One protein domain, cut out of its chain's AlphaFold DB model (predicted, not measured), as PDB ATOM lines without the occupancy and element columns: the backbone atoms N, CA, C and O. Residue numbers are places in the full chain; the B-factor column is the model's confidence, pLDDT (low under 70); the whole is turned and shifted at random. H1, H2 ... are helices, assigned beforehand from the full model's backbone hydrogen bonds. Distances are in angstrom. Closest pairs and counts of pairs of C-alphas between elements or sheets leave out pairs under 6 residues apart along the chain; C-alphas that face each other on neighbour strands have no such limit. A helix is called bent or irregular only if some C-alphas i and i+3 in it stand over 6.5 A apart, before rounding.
ATOM      1  N   PRO A  11     -34.797  32.655  24.540       64.50
ATOM      2  CA  PRO A  11     -33.818  31.629  24.915       64.50
ATOM      3  C   PRO A  11     -32.993  31.068  23.749       64.50
ATOM      4  O   PRO A  11     -31.792  30.875  23.896       64.50
ATOM      5  N   SER A  12     -33.599  30.847  22.578       63.50
ATOM      6  CA  SER A  12     -32.872  30.365  21.387       63.50
ATOM      7  C   SER A  12     -31.896  31.402  20.815       63.50
ATOM      8  O   SER A  12     -30.932  31.056  20.138       63.50
ATOM      9  N   ILE A  13     -32.113  32.681  21.130       60.44
ATOM     10  CA  ILE A  13     -31.274  33.795  20.680       60.44
ATOM     11  C   ILE A  13     -30.148  34.069  21.678       60.44
ATOM     12  O   ILE A  13     -29.013  34.314  21.276       60.44
ATOM     13  N   PHE A  14     -30.429  33.923  22.973       65.12
ATOM     14  CA  PHE A  14     -29.421  33.935  24.035       65.12
ATOM     15  C   PHE A  14     -28.687  32.597  24.211       65.12
ATOM     16  O   PHE A  14     -27.832  32.491  25.082       65.12
ATOM     17  N   GLY A  15     -28.943  31.596  23.361       64.81
ATOM     18  CA  GLY A  15     -28.113  30.389  23.258       64.81
ATOM     19  C   GLY A  15     -26.696  30.658  22.722       64.81
ATOM     20  O   GLY A  15     -25.878  29.745  22.674       64.81
ATOM     21  N   PHE A  16     -26.404  31.907  22.329       64.62
ATOM     22  CA  PHE A  16     -25.106  32.396  21.850       64.62
ATOM     23  C   PHE A  16     -24.534  31.639  20.639       64.62
ATOM     24  O   PHE A  16     -23.325  31.623  20.413       64.62
ATOM     25  N   GLU A  17     -25.390  31.036  19.813       76.94
ATOM     26  CA  GLU A  17     -24.936  30.338  18.615       76.94
ATOM     27  C   GLU A  17     -24.596  31.313  17.482       76.94
ATOM     28  O   GLU A  17     -25.401  32.162  17.093       76.94
ATOM     29  N   LYS A  18     -23.435  31.108  16.844       83.94
ATOM     30  CA  LYS A  18     -23.029  31.840  15.626       83.94
ATOM     31  C   LYS A  18     -24.054  31.738  14.491       83.94
ATOM     32  O   LYS A  18     -24.127  32.625  13.644       83.94
ATOM     33  N   ARG A  19     -24.861  30.672  14.477       85.50
ATOM     34  CA  ARG A  19     -25.940  30.460  13.501       85.50
ATOM     35  C   ARG A  19     -27.053  31.497  13.633       85.50
ATOM     36  O   ARG A  19     -27.540  31.980  12.614       85.50
ATOM     37  N   THR A  20     -27.412  31.879  14.857       87.25
ATOM     38  CA  THR A  20     -28.430  32.907  15.105       87.25
ATOM     39  C   THR A  20     -27.966  34.257  14.572       87.25
ATOM     40  O   THR A  20     -28.707  34.917  13.847       87.25
ATOM     41  N   TYR A  21     -26.713  34.637  14.849       91.44
ATOM     42  CA  TYR A  21     -26.121  35.848  14.280       91.44
ATOM     43  C   TYR A  21     -26.152  35.821  12.743       91.44
ATOM     44  O   TYR A  21     -26.613  36.776  12.128       91.44
ATOM     45  N   GLN A  22     -25.728  34.716  12.117       91.38
ATOM     46  CA  GLN A  22     -25.729  34.576  10.653       91.38
ATOM     47  C   GLN A  22     -27.129  34.722  10.040       91.38
ATOM     48  O   GLN A  22     -27.272  35.312   8.969       91.38
ATOM     49  N   TYR A  23     -28.158  34.207  10.713       89.94
ATOM     50  CA  TYR A  23     -29.545  34.383  10.290       89.94
ATOM     51  C   TYR A  23     -29.960  35.860  10.346       89.94
ATOM     52  O   TYR A  23     -30.398  36.404   9.332       89.94
ATOM     53  N   ILE A  24     -29.732  36.541  11.476       92.44
ATOM     54  CA  ILE A  24     -30.040  37.974  11.606       92.44
ATOM     55  C   ILE A  24     -29.244  38.816  10.602       92.44
ATOM     56  O   ILE A  24     -29.802  39.725   9.994       92.44
ATOM     57  N   ALA A  25     -27.972  38.492  10.363       94.00
ATOM     58  CA  ALA A  25     -27.158  39.140   9.338       94.00
ATOM     59  C   ALA A  25     -27.777  38.982   7.940       94.00
ATOM     60  O   ALA A  25     -27.893  39.956   7.196       94.00
ATOM     61  N   SER A  26     -28.278  37.788   7.605       93.38
ATOM     62  CA  SER A  26     -28.959  37.549   6.326       93.38
ATOM     63  C   SER A  26     -30.260  38.348   6.161       93.38
ATOM     64  O   SER A  26     -30.599  38.715   5.037       93.38
ATOM     65  N   GLU A  27     -30.952  38.671   7.259       93.75
ATOM     66  CA  GLU A  27     -32.122  39.560   7.258       93.75
ATOM     67  C   GLU A  27     -31.741  41.048   7.248       93.75
ATOM     68  O   GLU A  27     -32.473  41.856   6.682       93.75
ATOM     69  N   PHE A  28     -30.589  41.416   7.818       95.06
ATOM     70  CA  PHE A  28     -30.085  42.790   7.887       95.06
ATOM     71  C   PHE A  28     -29.515  43.291   6.549       95.06
ATOM     72  O   PHE A  28     -29.783  44.425   6.139       95.06
ATOM     73  N   HIS A  29     -28.752  42.454   5.836       94.12
ATOM     74  CA  HIS A  29     -28.053  42.838   4.599       94.12
ATOM     75  C   HIS A  29     -28.958  43.409   3.487       94.12
ATOM     76  O   HIS A  29     -28.535  44.355   2.814       94.12
ATOM     77  N   PRO A  30     -30.197  42.918   3.275       93.62
ATOM     78  CA  PRO A  30     -31.125  43.499   2.309       93.62
ATOM     79  C   PRO A  30     -31.503  44.965   2.559       93.62
ATOM     80  O   PRO A  30     -31.945  45.612   1.613       93.62
ATOM     81  N   PHE A  31     -31.320  45.483   3.779       94.00
ATOM     82  CA  PHE A  31     -31.590  46.878   4.161       94.00
ATOM     83  C   PHE A  31     -30.347  47.780   4.078       94.00
ATOM     84  O   PHE A  31     -30.448  48.986   4.269       94.00
ATOM     85  N   HIS A  32     -29.186  47.193   3.779       93.38
ATOM     86  CA  HIS A  32     -27.888  47.863   3.713       93.38
ATOM     87  C   HIS A  32     -27.185  47.478   2.414       93.38
ATOM     88  O   HIS A  32     -26.106  46.871   2.398       93.38
ATOM     89  N   GLN A  33     -27.849  47.761   1.293       89.31
ATOM     90  CA  GLN A  33     -27.342  47.414  -0.025       89.31
ATOM     91  C   GLN A  33     -26.451  48.491  -0.631       89.31
ATOM     92  O   GLN A  33     -25.640  48.186  -1.510       89.31
ATOM     93  N   HIS A  34     -26.623  49.735  -0.198       87.56
ATOM     94  CA  HIS A  34     -25.869  50.876  -0.659       87.56
ATOM     95  C   HIS A  34     -24.582  51.015   0.156       87.56
ATOM     96  O   HIS A  34     -24.614  51.183   1.371       87.56
ATOM     97  N   GLU A  35     -23.428  50.997  -0.513       87.25
ATOM     98  CA  GLU A  35     -22.113  51.139   0.137       87.25
ATOM     99  C   GLU A  35     -22.023  52.424   0.972       87.25
ATOM    100  O   GLU A  35     -21.575  52.395   2.114       87.25
ATOM    101  N   GLY A  36     -22.524  53.540   0.435       87.19
ATOM    102  CA  GLY A  36     -22.625  54.800   1.177       87.19
ATOM    103  C   GLY A  36     -23.483  54.700   2.446       87.19
ATOM    104  O   GLY A  36     -23.104  55.278   3.461       87.19
ATOM    105  N   ASN A  37     -24.568  53.914   2.431       91.94
ATOM    106  CA  ASN A  37     -25.398  53.712   3.617       91.94
ATOM    107  C   ASN A  37     -24.656  52.893   4.675       91.94
ATOM    108  O   ASN A  37     -24.670  53.253   5.846       91.94
ATOM    109  N   VAL A  38     -23.934  51.848   4.258       93.06
ATOM    110  CA  VAL A  38     -23.065  51.060   5.147       93.06
ATOM    111  C   VAL A  38     -21.964  51.930   5.761       93.06
ATOM    112  O   VAL A  38     -21.716  51.834   6.957       93.06
ATOM    113  N   LEU A  39     -21.321  52.803   4.975       90.56
ATOM    114  CA  LEU A  39     -20.282  53.709   5.475       90.56
ATOM    115  C   LEU A  39     -20.842  54.724   6.476       90.56
ATOM    116  O   LEU A  39     -20.247  54.946   7.530       90.56
ATOM    117  N   ALA A  40     -21.988  55.326   6.156       93.06
ATOM    118  CA  ALA A  40     -22.674  56.232   7.064       93.06
ATOM    119  C   ALA A  40     -23.047  55.506   8.363       93.06
ATOM    120  O   ALA A  40     -22.731  56.010   9.434       93.06
ATOM    121  N   HIS A  41     -23.592  54.289   8.277       95.25
ATOM    122  CA  HIS A  41     -23.890  53.455   9.442       95.25
ATOM    123  C   HIS A  41     -22.654  53.084  10.249       95.25
ATOM    124  O   HIS A  41     -22.732  53.061  11.473       95.25
ATOM    125  N   LEU A  42     -21.514  52.820   9.607       94.75
ATOM    126  CA  LEU A  42     -20.262  52.571  10.318       94.75
ATOM    127  C   LEU A  42     -19.909  53.776  11.184       94.75
ATOM    128  O   LEU A  42     -19.672  53.613  12.374       94.75
ATOM    129  N   PHE A  43     -19.958  54.986  10.625       93.94
ATOM    130  CA  PHE A  43     -19.673  56.202  11.381       93.94
ATOM    131  C   PHE A  43     -20.700  56.459  12.494       93.94
ATOM    132  O   PHE A  43     -20.327  56.674  13.646       93.94
ATOM    133  N   THR A  44     -21.993  56.422  12.173       96.69
ATOM    134  CA  THR A  44     -23.069  56.802  13.099       96.69
ATOM    135  C   THR A  44     -23.259  55.772  14.214       96.69
ATOM    136  O   THR A  44     -23.410  56.142  15.380       96.69
ATOM    137  N   THR A  45     -23.141  54.479  13.897       96.81
ATOM    138  CA  THR A  45     -23.151  53.394  14.891       96.81
ATOM    139  C   THR A  45     -21.913  53.454  15.774       96.81
ATOM    140  O   THR A  45     -22.032  53.352  16.995       96.81
ATOM    141  N   SER A  46     -20.722  53.655  15.194       96.19
ATOM    142  CA  SER A  46     -19.493  53.817  15.976       96.19
ATOM    143  C   SER A  46     -19.570  55.022  16.909       96.19
ATOM    144  O   SER A  46     -19.186  54.895  18.066       96.19
ATOM    145  N   LEU A  47     -20.116  56.157  16.463       96.00
ATOM    146  CA  LEU A  47     -20.324  57.330  17.314       96.00
ATOM    147  C   LEU A  47     -21.247  57.009  18.499       96.00
ATOM    148  O   LEU A  47     -20.916  57.327  19.641       96.00
ATOM    149  N   GLY A  48     -22.369  56.333  18.238       96.81
ATOM    150  CA  GLY A  48     -23.313  55.956  19.286       96.81
ATOM    151  C   GLY A  48     -22.724  54.965  20.293       96.81
ATOM    152  O   GLY A  48     -22.854  55.153  21.503       96.81
ATOM    153  N   ILE A  49     -22.009  53.941  19.819       96.69
ATOM    154  CA  ILE A  49     -21.371  52.947  20.695       96.69
ATOM    155  C   ILE A  49     -20.192  53.548  21.456       96.69
ATOM    156  O   ILE A  49     -20.035  53.249  22.636       96.69
ATOM    157  N   TRP A  50     -19.390  54.416  20.836       97.06
ATOM    158  CA  TRP A  50     -18.352  55.165  21.546       97.06
ATOM    159  C   TRP A  50     -18.959  55.987  22.688       97.06
ATOM    160  O   TRP A  50     -18.482  55.892  23.819       97.06
ATOM    161  N   GLY A  51     -20.062  56.701  22.430       96.75
ATOM    162  CA  GLY A  51     -20.804  57.423  23.463       96.75
ATOM    163  C   GLY A  51     -21.277  56.505  24.596       96.75
ATOM    164  O   GLY A  51     -21.098  56.834  25.764       96.75
ATOM    165  N   ALA A  52     -21.804  55.318  24.279       96.88
ATOM    166  CA  ALA A  52     -22.231  54.338  25.281       96.88
ATOM    167  C   ALA A  52     -21.065  53.772  26.114       96.88
ATOM    168  O   ALA A  52     -21.188  53.632  27.332       96.88
ATOM    169  N   ILE A  53     -19.920  53.486  25.484       96.75
ATOM    170  CA  ILE A  53     -18.703  53.009  26.159       96.75
ATOM    171  C   ILE A  53     -18.167  54.075  27.112       96.75
ATOM    172  O   ILE A  53     -17.881  53.776  28.272       96.75
ATOM    173  N   GLN A  54     -18.053  55.318  26.640       96.69
ATOM    174  CA  GLN A  54     -17.563  56.421  27.461       96.69
ATOM    175  C   GLN A  54     -18.535  56.748  28.594       96.69
ATOM    176  O   GLN A  54     -18.094  56.939  29.725       96.69
ATOM    177  N   LEU A  55     -19.848  56.693  28.352       96.75
ATOM    178  CA  LEU A  55     -20.846  56.850  29.409       96.75
ATOM    179  C   LEU A  55     -20.696  55.772  30.488       96.75
ATOM    180  O   LEU A  55     -20.664  56.094  31.673       96.75
ATOM    181  N   ALA A  56     -20.553  54.501  30.095       96.56
ATOM    182  CA  ALA A  56     -20.322  53.411  31.040       96.56
ATOM    183  C   ALA A  56     -19.044  53.642  31.861       96.56
ATOM    184  O   ALA A  56     -19.050  53.423  33.069       96.56
ATOM    185  N   ARG A  57     -17.967  54.139  31.237       95.44
ATOM    186  CA  ARG A  57     -16.711  54.489  31.920       95.44
ATOM    187  C   ARG A  57     -16.911  55.604  32.948       95.44
ATOM    188  O   ARG A  57     -16.516  55.434  34.099       95.44
ATOM    189  N   VAL A  58     -17.552  56.703  32.549       94.12
ATOM    190  CA  VAL A  58     -17.838  57.869  33.407       94.12
ATOM    191  C   VAL A  58     -18.714  57.486  34.602       94.12
ATOM    192  O   VAL A  58     -18.523  58.001  35.699       94.12
ATOM    193  N   LEU A  59     -19.639  56.542  34.416       95.75
ATOM    194  CA  LEU A  59     -20.522  56.037  35.471       95.75
ATOM    195  C   LEU A  59     -19.904  54.912  36.326       95.75
ATOM    196  O   LEU A  59     -20.581  54.379  37.200       95.75
ATOM    197  N   GLY A  60     -18.643  54.529  36.096       95.81
ATOM    198  CA  GLY A  60     -17.954  53.493  36.879       95.81
ATOM    199  C   GLY A  60     -18.248  52.045  36.458       95.81
ATOM    200  O   GLY A  60     -17.836  51.107  37.137       95.81
ATOM    201  N   PHE A  61     -18.900  51.830  35.316       97.06
ATOM    202  CA  PHE A  61     -19.241  50.515  34.760       97.06
ATOM    203  C   PHE A  61     -18.278  50.068  33.645       97.06
ATOM    204  O   PHE A  61     -18.692  49.504  32.631       97.06
ATOM    205  N   ALA A  62     -16.972  50.286  33.822       94.19
ATOM    206  CA  ALA A  62     -15.949  49.975  32.813       94.19
ATOM    207  C   ALA A  62     -15.853  48.477  32.434       94.19
ATOM    208  O   ALA A  62     -15.273  48.142  31.403       94.19
ATOM    209  N   PHE A  63     -16.446  47.573  33.225       96.19
ATOM    210  CA  PHE A  63     -16.544  46.150  32.885       96.19
ATOM    211  C   PHE A  63     -17.583  45.858  31.785       96.19
ATOM    212  O   PHE A  63     -17.481  44.828  31.121       96.19
ATOM    213  N   LEU A  64     -18.569  46.742  31.560       95.88
ATOM    214  CA  LEU A  64     -19.628  46.526  30.563       95.88
ATOM    215  C   LEU A  64     -19.091  46.465  29.121       95.88
ATOM    216  O   LEU A  64     -19.453  45.519  28.421       95.88
ATOM    217  N   PRO A  65     -18.198  47.370  28.660       95.62
ATOM    218  CA  PRO A  65     -17.551  47.231  27.353       95.62
ATOM    219  C   PRO A  65     -16.788  45.911  27.178       95.62
ATOM    220  O   PRO A  65     -16.822  45.326  26.098       95.62
ATOM    221  N   VAL A  66     -16.140  45.409  28.236       95.25
ATOM    222  CA  VAL A  66     -15.417  44.125  28.203       95.25
ATOM    223  C   VAL A  66     -16.395  42.959  28.066       95.25
ATOM    224  O   VAL A  66     -16.220  42.109  27.196       95.25
ATOM    225  N   ALA A  67     -17.461  42.943  28.873       96.06
ATOM    226  CA  ALA A  67     -18.515  41.934  28.779       96.06
ATOM    227  C   ALA A  67     -19.190  41.948  27.395       96.06
ATOM    228  O   ALA A  67     -19.433  40.892  26.812       96.06
ATOM    229  N   TYR A  68     -19.423  43.140  26.838       96.06
ATOM    230  CA  TYR A  68     -19.938  43.317  25.483       96.06
ATOM    231  C   TYR A  68     -18.979  42.760  24.418       96.06
ATOM    232  O   TYR A  68     -19.415  42.039  23.521       96.06
ATOM    233  N   GLY A  69     -17.674  43.021  24.540       95.81
ATOM    234  CA  GLY A  69     -16.658  42.455  23.650       95.81
ATOM    235  C   GLY A  69     -16.613  40.925  23.690       95.81
ATOM    236  O   GLY A  69     -16.612  40.287  22.640       95.81
ATOM    237  N   ILE A  70     -16.659  40.325  24.885       95.25
ATOM    238  CA  ILE A  70     -16.701  38.860  25.058       95.25
ATOM    239  C   ILE A  70     -17.957  38.273  24.406       95.25
ATOM    240  O   ILE A  70     -17.870  37.289  23.669       95.25
ATOM    241  N   LEU A  71     -19.116  38.895  24.634       94.00
ATOM    242  CA  LEU A  71     -20.384  38.483  24.037       94.00
ATOM    243  C   LEU A  71     -20.317  38.484  22.503       94.00
ATOM    244  O   LEU A  71     -20.698  37.503  21.858       94.00
ATOM    245  N   VAL A  72     -19.816  39.565  21.903       94.81
ATOM    246  CA  VAL A  72     -19.675  39.661  20.444       94.81
ATOM    247  C   VAL A  72     -18.658  38.645  19.923       94.81
ATOM    248  O   VAL A  72     -18.933  37.968  18.931       94.81
ATOM    249  N   ALA A  73     -17.526  38.458  20.603       94.06
ATOM    250  CA  ALA A  73     -16.521  37.474  20.210       94.06
ATOM    251  C   ALA A  73     -17.051  36.029  20.230       94.06
ATOM    252  O   ALA A  73     -16.715  35.233  19.351       94.06
ATOM    253  N   ALA A  74     -17.920  35.698  21.191       92.56
ATOM    254  CA  ALA A  74     -18.553  34.384  21.278       92.56
ATOM    255  C   ALA A  74     -19.603  34.156  20.173       92.56
ATOM    256  O   ALA A  74     -19.724  33.046  19.651       92.56
ATOM    257  N   THR A  75     -20.340  35.205  19.792       92.81
ATOM    258  CA  THR A  75     -21.536  35.095  18.936       92.81
ATOM    259  C   THR A  75     -21.308  35.394  17.459       92.81
ATOM    260  O   THR A  75     -22.156  35.043  16.640       92.81
ATOM    261  N   THR A  76     -20.182  36.003  17.080       93.25
ATOM    262  CA  THR A  76     -19.952  36.489  15.707       93.25
ATOM    263  C   THR A  76     -18.794  35.766  14.997       93.25
ATOM    264  O   THR A  76     -18.023  35.026  15.624       93.25
ATOM    265  N   PRO A  77     -18.674  35.889  13.658       93.19
ATOM    266  CA  PRO A  77     -17.517  35.394  12.917       93.19
ATOM    267  C   PRO A  77     -16.203  36.016  13.406       93.19
ATOM    268  O   PRO A  77     -16.179  37.147  13.879       93.19
ATOM    269  N   LEU A  78     -15.090  35.293  13.238       92.25
ATOM    270  CA  LEU A  78     -13.783  35.693  13.779       92.25
ATOM    271  C   LEU A  78     -13.339  37.087  13.308       92.25
ATOM    272  O   LEU A  78     -12.863  37.878  14.116       92.25
ATOM    273  N   MET A  79     -13.509  37.398  12.019       90.31
ATOM    274  CA  MET A  79     -13.119  38.701  11.472       90.31
ATOM    275  C   MET A  79     -13.973  39.834  12.054       90.31
ATOM    276  O   MET A  79     -13.437  40.844  12.500       90.31
ATOM    277  N   THR A  80     -15.293  39.650  12.114       93.50
ATOM    278  CA  THR A  80     -16.226  40.616  12.709       93.50
ATOM    279  C   THR A  80     -15.909  40.853  14.184       93.50
ATOM    280  O   THR A  80     -15.805  42.001  14.611       93.50
ATOM    281  N   ALA A  81     -15.671  39.779  14.944       94.69
ATOM    282  CA  ALA A  81     -15.256  39.838  16.341       94.69
ATOM    283  C   ALA A  81     -13.937  40.600  16.523       94.69
ATOM    284  O   ALA A  81     -13.822  41.431  17.423       94.69
ATOM    285  N   PHE A  82     -12.948  40.344  15.662       94.38
ATOM    286  CA  PHE A  82     -11.655  41.022  15.692       94.38
ATOM    287  C   PHE A  82     -11.794  42.528  15.425       94.38
ATOM    288  O   PHE A  82     -11.312  43.334  16.218       94.38
ATOM    289  N   LEU A  83     -12.503  42.916  14.357       93.38
ATOM    290  CA  LEU A  83     -12.728  44.324  14.009       93.38
ATOM    291  C   LEU A  83     -13.527  45.062  15.086       93.38
ATOM    292  O   LEU A  83     -13.197  46.193  15.439       93.38
ATOM    293  N   HIS A  84     -14.550  44.409  15.638       96.06
ATOM    294  CA  HIS A  84     -15.329  44.946  16.746       96.06
ATOM    295  C   HIS A  84     -14.468  45.145  17.992       96.06
ATOM    296  O   HIS A  84     -14.493  46.221  18.577       96.06
ATOM    297  N   SER A  85     -13.643  44.158  18.347       95.19
ATOM    298  CA  SER A  85     -12.738  44.243  19.499       95.19
ATOM    299  C   SER A  85     -11.704  45.359  19.333       95.19
ATOM    300  O   SER A  85     -11.443  46.100  20.279       95.19
ATOM    301  N   LEU A  86     -11.155  45.528  18.124       92.62
ATOM    302  CA  LEU A  86     -10.243  46.626  17.801       92.62
ATOM    303  C   LEU A  86     -10.935  47.987  17.952       92.62
ATOM    304  O   LEU A  86     -10.368  48.907  18.544       92.62
ATOM    305  N   PHE A  87     -12.175  48.105  17.463       95.19
ATOM    306  CA  PHE A  87     -12.985  49.302  17.663       95.19
ATOM    307  C   PHE A  87     -13.253  49.562  19.149       95.19
ATOM    308  O   PHE A  87     -13.040  50.683  19.600       95.19
ATOM    309  N   LEU A  88     -13.675  48.553  19.922       95.56
ATOM    310  CA  LEU A  88     -13.935  48.694  21.358       95.56
ATOM    311  C   LEU A  88     -12.695  49.169  22.108       95.56
ATOM    312  O   LEU A  88     -12.795  50.076  22.929       95.56
ATOM    313  N   TYR A  89     -11.535  48.583  21.806       92.62
ATOM    314  CA  TYR A  89     -10.263  48.994  22.382       92.62
ATOM    315  C   TYR A  89      -9.987  50.473  22.085       92.62
ATOM    316  O   TYR A  89      -9.808  51.267  23.007       92.62
ATOM    317  N   GLY A  90     -10.041  50.879  20.812       90.19
ATOM    318  CA  GLY A  90      -9.844  52.278  20.425       90.19
ATOM    319  C   GLY A  90     -10.849  53.219  21.093       90.19
ATOM    320  O   GLY A  90     -10.464  54.232  21.675       90.19
ATOM    321  N   ALA A  91     -12.131  52.859  21.080       93.12
ATOM    322  CA  ALA A  91     -13.203  53.645  21.673       93.12
ATOM    323  C   ALA A  91     -13.042  53.801  23.189       93.12
ATOM    324  O   ALA A  91     -13.333  54.876  23.701       93.12
ATOM    325  N   PHE A  92     -12.559  52.773  23.892       92.81
ATOM    326  CA  PHE A  92     -12.336  52.794  25.340       92.81
ATOM    327  C   PHE A  92     -11.205  53.749  25.745       92.81
ATOM    328  O   PHE A  92     -11.340  54.482  26.725       92.81
ATOM    329  N   PHE A  93     -10.111  53.770  24.976       88.38
ATOM    330  CA  PHE A  93      -8.937  54.607  25.256       88.38
ATOM    331  C   PHE A  93      -9.002  56.012  24.639       88.38
ATOM    332  O   PHE A  93      -8.185  56.865  24.980       88.38
ATOM    333  N   THR A  94      -9.977  56.283  23.769       86.00
ATOM    334  CA  THR A  94     -10.208  57.628  23.229       86.00
ATOM    335  C   THR A  94     -10.866  58.508  24.289       86.00
ATOM    336  O   THR A  94     -11.945  58.182  24.782       86.00
ATOM    337  N   SER A  95     -10.235  59.630  24.640       84.75
ATOM    338  CA  SER A  95     -10.774  60.575  25.621       84.75
ATOM    339  C   SER A  95     -12.049  61.267  25.128       84.75
ATOM    340  O   SER A  95     -12.261  61.449  23.928       84.75
ATOM    341  N   VAL A  96     -12.904  61.677  26.070       86.81
ATOM    342  CA  VAL A  96     -14.069  62.517  25.769       86.81
ATOM    343  C   VAL A  96     -13.562  63.923  25.421       86.81
ATOM    344  O   VAL A  96     -12.894  64.541  26.253       86.81
ATOM    345  N   PRO A  97     -13.818  64.436  24.204       85.19
ATOM    346  CA  PRO A  97     -13.360  65.759  23.817       85.19
ATOM    347  C   PRO A  97     -14.159  66.844  24.544       85.19
ATOM    348  O   PRO A  97     -15.327  66.661  24.892       85.19
ATOM    349  N   LEU A  98     -13.543  68.013  24.706       82.38
ATOM    350  CA  LEU A  98     -14.263  69.218  25.101       82.38
ATOM    351  C   LEU A  98     -15.146  69.669  23.933       82.38
ATOM    352  O   LEU A  98     -14.644  69.972  22.851       82.38
ATOM    353  N   VAL A  99     -16.460  69.717  24.155       82.25
ATOM    354  CA  VAL A  99     -17.439  70.172  23.163       82.25
ATOM    355  C   VAL A  99     -18.032  71.492  23.636       82.25
ATOM    356  O   VAL A  99     -18.555  71.587  24.746       82.25
ATOM    357  N   PHE A 100     -17.945  72.524  22.794       79.19
ATOM    358  CA  PHE A 100     -18.485  73.844  23.112       79.19
ATOM    359  C   PHE A 100     -19.974  73.753  23.477       79.19
ATOM    360  O   PHE A 100     -20.763  73.146  22.756       79.19
ATOM    361  N   GLY A 101     -20.349  74.362  24.603       83.38
ATOM    362  CA  GLY A 101     -21.722  74.341  25.116       83.38
ATOM    363  C   GLY A 101     -22.096  73.106  25.944       83.38
ATOM    364  O   GLY A 101     -23.202  73.071  26.474       83.38
ATOM    365  N   MET A 102     -21.200  72.125  26.108       89.50
ATOM    366  CA  MET A 102     -21.402  70.981  27.006       89.50
ATOM    367  C   MET A 102     -20.423  71.054  28.176       89.50
ATOM    368  O   MET A 102     -19.213  71.148  27.985       89.50
ATOM    369  N   THR A 103     -20.952  71.029  29.399       87.56
ATOM    370  CA  THR A 103     -20.156  71.236  30.620       87.56
ATOM    371  C   THR A 103     -19.736  69.933  31.292       87.56
ATOM    372  O   THR A 103     -18.854  69.957  32.144       87.56
ATOM    373  N   SER A 104     -20.358  68.800  30.951       91.38
ATOM    374  CA  SER A 104     -20.038  67.498  31.545       91.38
ATOM    375  C   SER A 104     -19.782  66.409  30.502       91.38
ATOM    376  O   SER A 104     -20.411  66.366  29.446       91.38
ATOM    377  N   GLU A 105     -18.890  65.469  30.826       92.50
ATOM    378  CA  GLU A 105     -18.548  64.350  29.934       92.50
ATOM    379  C   GLU A 105     -19.767  63.479  29.595       92.50
ATOM    380  O   GLU A 105     -19.933  63.049  28.455       92.50
ATOM    381  N   TRP A 106     -20.676  63.261  30.555       94.38
ATOM    382  CA  TRP A 106     -21.883  62.462  30.325       94.38
ATOM    383  C   TRP A 106     -22.845  63.118  29.320       94.38
ATOM    384  O   TRP A 106     -23.503  62.398  28.570       94.38
ATOM    385  N   GLN A 107     -22.899  64.458  29.245       94.62
ATOM    386  CA  GLN A 107     -23.694  65.173  28.235       94.62
ATOM    387  C   GLN A 107     -23.146  64.922  26.831       94.62
ATOM    388  O   GLN A 107     -23.923  64.655  25.913       94.62
ATOM    389  N   VAL A 108     -21.818  64.953  26.673       94.62
ATOM    390  CA  VAL A 108     -21.152  64.633  25.402       94.62
ATOM    391  C   VAL A 108     -21.459  63.192  24.995       94.62
ATOM    392  O   VAL A 108     -21.850  62.944  23.857       94.62
ATOM    393  N   CYS A 109     -21.368  62.254  25.940       96.19
ATOM    394  CA  CYS A 109     -21.650  60.842  25.691       96.19
ATOM    395  C   CYS A 109     -23.110  60.594  25.273       96.19
ATOM    396  O   CYS A 109     -23.356  59.921  24.272       96.19
ATOM    397  N   LEU A 110     -24.086  61.164  25.994       96.38
ATOM    398  CA  LEU A 110     -25.506  61.056  25.635       96.38
ATOM    399  C   LEU A 110     -25.813  61.720  24.292       96.38
ATOM    400  O   LEU A 110     -26.581  61.175  23.502       96.38
ATOM    401  N   SER A 111     -25.189  62.864  24.011       95.88
ATOM    402  CA  SER A 111     -25.341  63.548  22.727       95.88
ATOM    403  C   SER A 111     -24.788  62.702  21.586       95.88
ATOM    404  O   SER A 111     -25.442  62.574  20.559       95.88
ATOM    405  N   ALA A 112     -23.635  62.056  21.771       96.06
ATOM    406  CA  ALA A 112     -23.069  61.140  20.786       96.06
ATOM    407  C   ALA A 112     -23.974  59.926  20.525       96.06
ATOM    408  O   ALA A 112     -24.148  59.541  19.372       96.06
ATOM    409  N   ILE A 113     -24.612  59.370  21.564       97.12
ATOM    410  CA  ILE A 113     -25.626  58.311  21.417       97.12
ATOM    411  C   ILE A 113     -26.827  58.819  20.614       97.12
ATOM    412  O   ILE A 113     -27.215  58.189  19.633       97.12
ATOM    413  N   ALA A 114     -27.399  59.965  20.996       96.50
ATOM    414  CA  ALA A 114     -28.587  60.523  20.352       96.50
ATOM    415  C   ALA A 114     -28.328  60.905  18.885       96.50
ATOM    416  O   ALA A 114     -29.105  60.544  18.002       96.50
ATOM    417  N   VAL A 115     -27.210  61.584  18.616       96.19
ATOM    418  CA  VAL A 115     -26.778  61.961  17.264       96.19
ATOM    419  C   VAL A 115     -26.437  60.716  16.449       96.19
ATOM    420  O   VAL A 115     -26.902  60.582  15.322       96.19
ATOM    421  N   GLY A 116     -25.680  59.774  17.016       96.62
ATOM    422  CA  GLY A 116     -25.333  58.517  16.356       96.62
ATOM    423  C   GLY A 116     -26.556  57.677  15.989       96.62
ATOM    424  O   GLY A 116     -26.582  57.084  14.917       96.62
ATOM    425  N   TYR A 117     -27.593  57.658  16.830       95.06
ATOM    426  CA  TYR A 117     -28.859  56.994  16.522       95.06
ATOM    427  C   TYR A 117     -29.656  57.750  15.449       95.06
ATOM    428  O   TYR A 117     -29.998  57.173  14.423       95.06
ATOM    429  N   GLY A 118     -29.894  59.054  15.625       95.25
ATOM    430  CA  GLY A 118     -30.692  59.844  14.680       95.25
ATOM    431  C   GLY A 118     -30.083  59.921  13.276       95.25
ATOM    432  O   GLY A 118     -30.801  59.880  12.278       95.25
ATOM    433  N   LEU A 119     -28.751  59.967  13.170       96.12
ATOM    434  CA  LEU A 119     -28.069  59.990  11.876       96.12
ATOM    435  C   LEU A 119     -28.159  58.658  11.106       96.12
ATOM    436  O   LEU A 119     -27.932  58.662   9.896       96.12
ATOM    437  N   GLN A 120     -28.496  57.533  11.748       95.00
ATOM    438  CA  GLN A 120     -28.746  56.266  11.038       95.00
ATOM    439  C   GLN A 120     -30.003  56.355  10.164       95.00
ATOM    440  O   GLN A 120     -29.968  55.992   8.989       95.00
ATOM    441  N   ASP A 121     -31.085  56.936  10.687       94.12
ATOM    442  CA  ASP A 121     -32.310  57.158   9.908       94.12
ATOM    443  C   ASP A 121     -32.079  58.161   8.770       94.12
ATOM    444  O   ASP A 121     -32.556  57.963   7.650       94.12
ATOM    445  N   VAL A 122     -31.273  59.203   9.020       94.38
ATOM    446  CA  VAL A 122     -30.844  60.144   7.972       94.38
ATOM    447  C   VAL A 122     -30.058  59.422   6.876       94.38
ATOM    448  O   VAL A 122     -30.260  59.725   5.702       94.38
ATOM    449  N   ALA A 123     -29.206  58.452   7.218       94.44
ATOM    450  CA  ALA A 123     -28.469  57.663   6.232       94.44
ATOM    451  C   ALA A 123     -29.421  56.842   5.349       94.44
ATOM    452  O   ALA A 123     -29.352  56.924   4.121       94.44
ATOM    453  N   HIS A 124     -30.374  56.128   5.949       94.44
ATOM    454  CA  HIS A 124     -31.395  55.385   5.208       94.44
ATOM    455  C   HIS A 124     -32.212  56.284   4.269       94.44
ATOM    456  O   HIS A 124     -32.388  55.948   3.095       94.44
ATOM    457  N   TRP A 125     -32.644  57.456   4.747       92.69
ATOM    458  CA  TRP A 125     -33.329  58.454   3.922       92.69
ATOM    459  C   TRP A 125     -32.449  58.947   2.764       92.69
ATOM    460  O   TRP A 125     -32.884  58.937   1.611       92.69
ATOM    461  N   ALA A 126     -31.198  59.314   3.051       90.06
ATOM    462  CA  ALA A 126     -30.261  59.860   2.073       90.06
ATOM    463  C   ALA A 126     -29.897  58.865   0.959       90.06
ATOM    464  O   ALA A 126     -29.641  59.284  -0.170       90.06
ATOM    465  N   PHE A 127     -29.885  57.562   1.259       90.31
ATOM    466  CA  PHE A 127     -29.561  56.494   0.305       90.31
ATOM    467  C   PHE A 127     -30.786  55.728  -0.218       90.31
ATOM    468  O   PHE A 127     -30.620  54.747  -0.944       90.31
ATOM    469  N   GLN A 128     -32.001  56.185   0.106       90.06
ATOM    470  CA  GLN A 128     -33.272  55.587  -0.321       90.06
ATOM    471  C   GLN A 128     -33.419  54.098   0.052       90.06
ATOM    472  O   GLN A 128     -34.004  53.308  -0.694       90.06
ATOM    473  N   GLU A 129     -32.907  53.702   1.218       91.69
ATOM    474  CA  GLU A 129     -33.036  52.340   1.744       91.69
ATOM    475  C   GLU A 129     -34.014  52.306   2.920       91.69
ATOM    476  O   GLU A 129     -34.060  53.223   3.735       91.69
ATOM    477  N   LYS A 130     -34.806  51.235   3.036       94.00
ATOM    478  CA  LYS A 130     -35.666  51.027   4.213       94.00
ATOM    479  C   LYS A 130     -34.809  50.680   5.429       94.00
ATOM    480  O   LYS A 130     -33.748  50.079   5.270       94.00
ATOM    481  N   THR A 131     -35.296  50.973   6.634       94.25
ATOM    482  CA  THR A 131     -34.606  50.572   7.867       94.25
ATOM    483  C   THR A 131     -34.925  49.120   8.218       94.25
ATOM    484  O   THR A 131     -36.054  48.654   8.030       94.25
ATOM    485  N   TYR A 132     -33.948  48.395   8.768       94.31
ATOM    486  CA  TYR A 132     -34.200  47.047   9.290       94.31
ATOM    487  C   TYR A 132     -35.162  47.082  10.487       94.31
ATOM    488  O   TYR A 132     -36.004  46.205  10.637       94.31
ATOM    489  N   MET A 133     -35.116  48.146  11.296       93.06
ATOM    490  CA  MET A 133     -36.031  48.329  12.426       93.06
ATOM    491  C   MET A 133     -37.504  48.347  12.005       93.06
ATOM    492  O   MET A 133     -38.349  47.754  12.676       93.06
ATOM    493  N   GLN A 134     -37.820  48.971  10.869       90.62
ATOM    494  CA  GLN A 134     -39.188  49.028  10.364       90.62
ATOM    495  C   GLN A 134     -39.757  47.633  10.050       90.62
ATOM    496  O   GLN A 134     -40.961  47.427  10.210       90.62
ATOM    497  N   SER A 135     -38.923  46.669   9.636       91.25
ATOM    498  CA  SER A 135     -39.395  45.337   9.236       91.25
ATOM    499  C   SER A 135     -39.939  44.540  10.426       91.25
ATOM    500  O   SER A 135     -41.092  44.112  10.402       91.25
ATOM    501  N   TYR A 136     -39.174  44.414  11.513       89.25
ATOM    502  CA  TYR A 136     -39.590  43.616  12.670       89.25
ATOM    503  C   TYR A 136     -40.564  44.349  13.602       89.25
ATOM    504  O   TYR A 136     -41.356  43.700  14.292       89.25
ATOM    505  N   MET A 137     -40.559  45.688  13.610       88.50
ATOM    506  CA  MET A 137     -41.586  46.463  14.317       88.50
ATOM    507  C   MET A 137     -42.954  46.286  13.645       88.50
ATOM    508  O   MET A 137     -43.957  46.115  14.339       88.50
ATOM    509  N   GLY A 138     -42.990  46.220  12.308       83.88
ATOM    510  CA  GLY A 138     -44.198  45.878  11.548       83.88
ATOM    511  C   GLY A 138     -44.718  44.463  11.832       83.88
ATOM    512  O   GLY A 138     -45.927  44.247  11.878       83.88
ATOM    513  N   GLU A 139     -43.822  43.514  12.110       84.25
ATOM    514  CA  GLU A 139     -44.157  42.130  12.485       84.25
ATOM    515  C   GLU A 139     -44.477  41.936  13.980       84.25
ATOM    516  O   GLU A 139     -44.638  40.803  14.434       84.25
ATOM    517  N   LYS A 140     -44.582  43.021  14.765       84.75
ATOM    518  CA  LYS A 140     -44.846  42.985  16.217       84.75
ATOM    519  C   LYS A 140     -43.817  42.161  17.012       84.75
ATOM    520  O   LYS A 140     -44.169  41.506  17.991       84.75
ATOM    521  N   LYS A 141     -42.533  42.225  16.634       85.25
ATOM    522  CA  LYS A 141     -41.408  41.590  17.353       85.25
ATOM    523  C   LYS A 141     -40.541  42.641  18.079       85.25
ATOM    524  O   LYS A 141     -39.380  42.807  17.724       85.25
ATOM    525  N   PRO A 142     -41.042  43.361  19.104       86.19
ATOM    526  CA  PRO A 142     -40.294  44.457  19.740       86.19
ATOM    527  C   PRO A 142     -39.018  43.994  20.457       86.19
ATOM    528  O   PRO A 142     -38.069  44.759  20.592       86.19
ATOM    529  N   TRP A 143     -38.954  42.727  20.877       84.25
ATOM    530  CA  TRP A 143     -37.762  42.138  21.492       84.25
ATOM    531  C   TRP A 143     -36.551  42.116  20.541       84.25
ATOM    532  O   TRP A 143     -35.412  42.131  21.010       84.25
ATOM    533  N   MET A 144     -36.777  42.147  19.217       89.31
ATOM    534  CA  MET A 144     -35.709  42.250  18.216       89.31
ATOM    535  C   MET A 144     -34.927  43.552  18.333       89.31
ATOM    536  O   MET A 144     -33.783  43.588  17.896       89.31
ATOM    537  N   LEU A 145     -35.488  44.595  18.952       90.88
ATOM    538  CA  LEU A 145     -34.764  45.838  19.186       90.88
ATOM    539  C   LEU A 145     -33.523  45.601  20.056       90.88
ATOM    540  O   LEU A 145     -32.454  46.095  19.726       90.88
ATOM    541  N   ILE A 146     -33.633  44.779  21.105       90.12
ATOM    542  CA  ILE A 146     -32.503  44.450  21.990       90.12
ATOM    543  C   ILE A 146     -31.426  43.693  21.208       90.12
ATOM    544  O   ILE A 146     -30.249  44.039  21.265       90.12
ATOM    545  N   VAL A 147     -31.839  42.680  20.444       90.69
ATOM    546  CA  VAL A 147     -30.937  41.859  19.621       90.69
ATOM    547  C   VAL A 147     -30.236  42.718  18.572       90.69
ATOM    548  O   VAL A 147     -29.018  42.650  18.420       90.69
ATOM    549  N   HIS A 148     -30.999  43.575  17.892       92.31
ATOM    550  CA  HIS A 148     -30.490  44.517  16.911       92.31
ATOM    551  C   HIS A 148     -29.493  45.486  17.546       92.31
ATOM    552  O   HIS A 148     -28.419  45.653  16.994       92.31
ATOM    553  N   SER A 149     -29.781  46.058  18.719       92.62
ATOM    554  CA  SER A 149     -28.858  46.962  19.417       92.62
ATOM    555  C   SER A 149     -27.560  46.277  19.850       92.62
ATOM    556  O   SER A 149     -26.496  46.879  19.720       92.62
ATOM    557  N   ILE A 150     -27.621  45.027  20.327       93.06
ATOM    558  CA  ILE A 150     -26.428  44.252  20.707       93.06
ATOM    559  C   ILE A 150     -25.555  43.965  19.482       93.06
ATOM    560  O   ILE A 150     -24.335  44.084  19.550       93.06
ATOM    561  N   TRP A 151     -26.154  43.587  18.353       95.69
ATOM    562  CA  TRP A 151     -25.404  43.203  17.157       95.69
ATOM    563  C   TRP A 151     -25.262  44.304  16.109       95.69
ATOM    564  O   TRP A 151     -24.662  44.043  15.075       95.69
ATOM    565  N   LEU A 152     -25.716  45.534  16.359       95.88
ATOM    566  CA  LEU A 152     -25.745  46.592  15.345       95.88
ATOM    567  C   LEU A 152     -24.365  46.848  14.726       95.88
ATOM    568  O   LEU A 152     -24.207  46.761  13.513       95.88
ATOM    569  N   LEU A 153     -23.339  47.103  15.543       96.94
ATOM    570  CA  LEU A 153     -21.987  47.320  15.018       96.94
ATOM    571  C   LEU A 153     -21.389  46.071  14.366       96.94
ATOM    572  O   LEU A 153     -20.855  46.209  13.269       96.94
ATOM    573  N   PRO A 154     -21.481  44.868  14.960       96.88
ATOM    574  CA  PRO A 154     -21.103  43.646  14.259       96.88
ATOM    575  C   PRO A 154     -21.778  43.477  12.890       96.88
ATOM    576  O   PRO A 154     -21.085  43.202  11.918       96.88
ATOM    577  N   LEU A 155     -23.087  43.721  12.783       96.88
ATOM    578  CA  LEU A 155     -23.855  43.632  11.534       96.88
ATOM    579  C   LEU A 155     -23.390  44.661  10.495       96.88
ATOM    580  O   LEU A 155     -23.287  44.352   9.305       96.88
ATOM    581  N   VAL A 156     -23.064  45.877  10.935       95.81
ATOM    582  CA  VAL A 156     -22.502  46.928  10.074       95.81
ATOM    583  C   VAL A 156     -21.085  46.570   9.613       95.81
ATOM    584  O   VAL A 156     -20.773  46.714   8.429       95.81
ATOM    585  N   LEU A 157     -20.234  46.054  10.506       94.62
ATOM    586  CA  LEU A 157     -18.888  45.573  10.171       94.62
ATOM    587  C   LEU A 157     -18.942  44.392   9.198       94.62
ATOM    588  O   LEU A 157     -18.170  44.356   8.246       94.62
ATOM    589  N   ASP A 158     -19.876  43.465   9.391       93.25
ATOM    590  CA  ASP A 158     -20.090  42.321   8.505       93.25
ATOM    591  C   ASP A 158     -20.549  42.782   7.115       93.25
ATOM    592  O   ASP A 158     -19.921  42.449   6.105       93.25
ATOM    593  N   SER A 159     -21.531  43.692   7.068       93.12
ATOM    594  CA  SER A 159     -21.990  44.351   5.835       93.12
ATOM    595  C   SER A 159     -20.852  45.055   5.092       93.12
ATOM    596  O   SER A 159     -20.801  45.035   3.862       93.12
ATOM    597  N   MET A 160     -19.925  45.671   5.826       90.50
ATOM    598  CA  MET A 160     -18.731  46.305   5.273       90.50
ATOM    599  C   MET A 160     -17.739  45.266   4.729       90.50
ATOM    600  O   MET A 160     -17.237  45.426   3.613       90.50
ATOM    601  N   THR A 161     -17.465  44.189   5.472       86.44
ATOM    602  CA  THR A 161     -16.531  43.138   5.035       86.44
ATOM    603  C   THR A 161     -17.042  42.361   3.827       86.44
ATOM    604  O   THR A 161     -16.268  42.092   2.910       86.44
ATOM    605  N   MET A 162     -18.351  42.097   3.748       84.12
ATOM    606  CA  MET A 162     -18.982  41.471   2.581       84.12
ATOM    607  C   MET A 162     -18.876  42.324   1.310       84.12
ATOM    608  O   MET A 162     -19.004  41.803   0.206       84.12
ATOM    609  N   ARG A 163     -18.636  43.633   1.452       79.56
ATOM    610  CA  ARG A 163     -18.521  44.602   0.350       79.56
ATOM    611  C   ARG A 163     -17.075  45.033   0.086       79.56
ATOM    612  O   ARG A 163     -16.840  46.116  -0.443       79.56
ATOM    613  N   TYR A 164     -16.101  44.204   0.467       69.62
ATOM    614  CA  TYR A 164     -14.666  44.456   0.282       69.62
ATOM    615  C   TYR A 164     -14.153  45.743   0.950       69.62
ATOM    616  O   TYR A 164     -13.196  46.341   0.466       69.62
ATOM    617  N   TRP A 165     -14.770  46.182   2.056       68.00
ATOM    618  CA  TRP A 165     -14.256  47.257   2.920       68.00
ATOM    619  C   TRP A 165     -13.915  48.564   2.176       68.00
ATOM    620  O   TRP A 165     -12.961  49.261   2.514       68.00
ATOM    621  N   PHE A 166     -14.670  48.885   1.117       74.56
ATOM    622  CA  PHE A 166     -14.419  50.023   0.217       74.56
ATOM    623  C   PHE A 166     -13.043  50.007  -0.477       74.56
ATOM    624  O   PHE A 166     -12.707  50.948  -1.195       74.56
TER     625      PHE A 166
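This is residues 11 to 166 of the 585 residues of an uncharacterized protein of Fistulifera solaris (UniProt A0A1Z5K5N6). What shape is this? Two pairs of side-by-side helices, H2 with H5 and H3 with H4, open as a V; H1 spans its wide end and H7 fills the gap inside. H6 lies outside, near H1 and H7. What is printed? The printed part, all helix in class, has 156 residues with seven named helices, H1 to H7 in chain order, and no named strand. It is compact and rounded, with a radius of gyration of the C-alphas of 15.5 A and spans of 41 by 35 by 34 A.

Where is the longest helix? H2, residues 35 to 58, runs 34.2 A from C-alpha 35 at (-22.113, 51.139, 0.137). Where are the others? H5, residues 105 to 126, measures 30.6 A, H3, residues 63 to 75, 18.5 A, and H4, residues 78 to 93, 22.6 A. H1, residues 18 to 31, measures 20.8 A and begins with C-alpha 18 at (-23.029, 31.840, 15.626). H6 holds residues 132 to 138, and H7, residues 144 to 161, measures 23.3 A and ends with C-alpha 161 at (-16.531, 43.138, 5.035). Is any helix irregular? H7 is, with a kink of 61 degrees near residue 151 and C-alphas 150 and 153 7.8 A apart.

What touches the hub, H2? H5 does, at a shallow tilt of 16 degrees, opposite ways, the closest C-alphas being Gly 48 and Ile 113, 3.9 A. H3 touches residues 53 to 56 alone, in a hairpin at a steep 40 degrees (closest C-alphas Ile 53 and Pro 65, 6.0 A), and H4 touches residues 50 to 54 alone (Trp 50 and Ala 91, 5.4 A). What does H7 touch? It touches H2 at a steep tilt of 55 degrees, with Leu 42 and Val 156 closest at 6.1 A between C-alphas. It is about perpendicular to H1, at 77 degrees, and to H4, at 76 degrees, with closest C-alphas Ala 25 and Leu 155, 6.0 A, and Thr 80 and Pro 154, 5.9 A. How do the rest stand? H3 and H4 form a hairpin at a shallow 10 degrees, with C-alphas Ala 73 and Ala 81 closest at 4.7 A, and H1 and H3 only just touch, only at their ends, with 3 pairs of C-alphas within 8 A. H6 is close but not clearly touching H1 and H7. Do the backbones hold O i to N i+4 pairs? Every pair is within hydrogen-bond range in H2, H3 and H4, against 8 of 10 in H1, 16 of 18 in H5, 2 of 3 in H6 and 12 of 14 in H7.

How far does it reach? The two C-alphas farthest apart, Ser 12 and Phe 100, are 45.8 A apart. Is it unbroken? The printed part has no cut; the link from H4 to H5 is long and the others are tight. Where is confidence low? Residues 11 to 16 and 164 to 165 are under 70; the mean pLDDT of the printed part is 90.8.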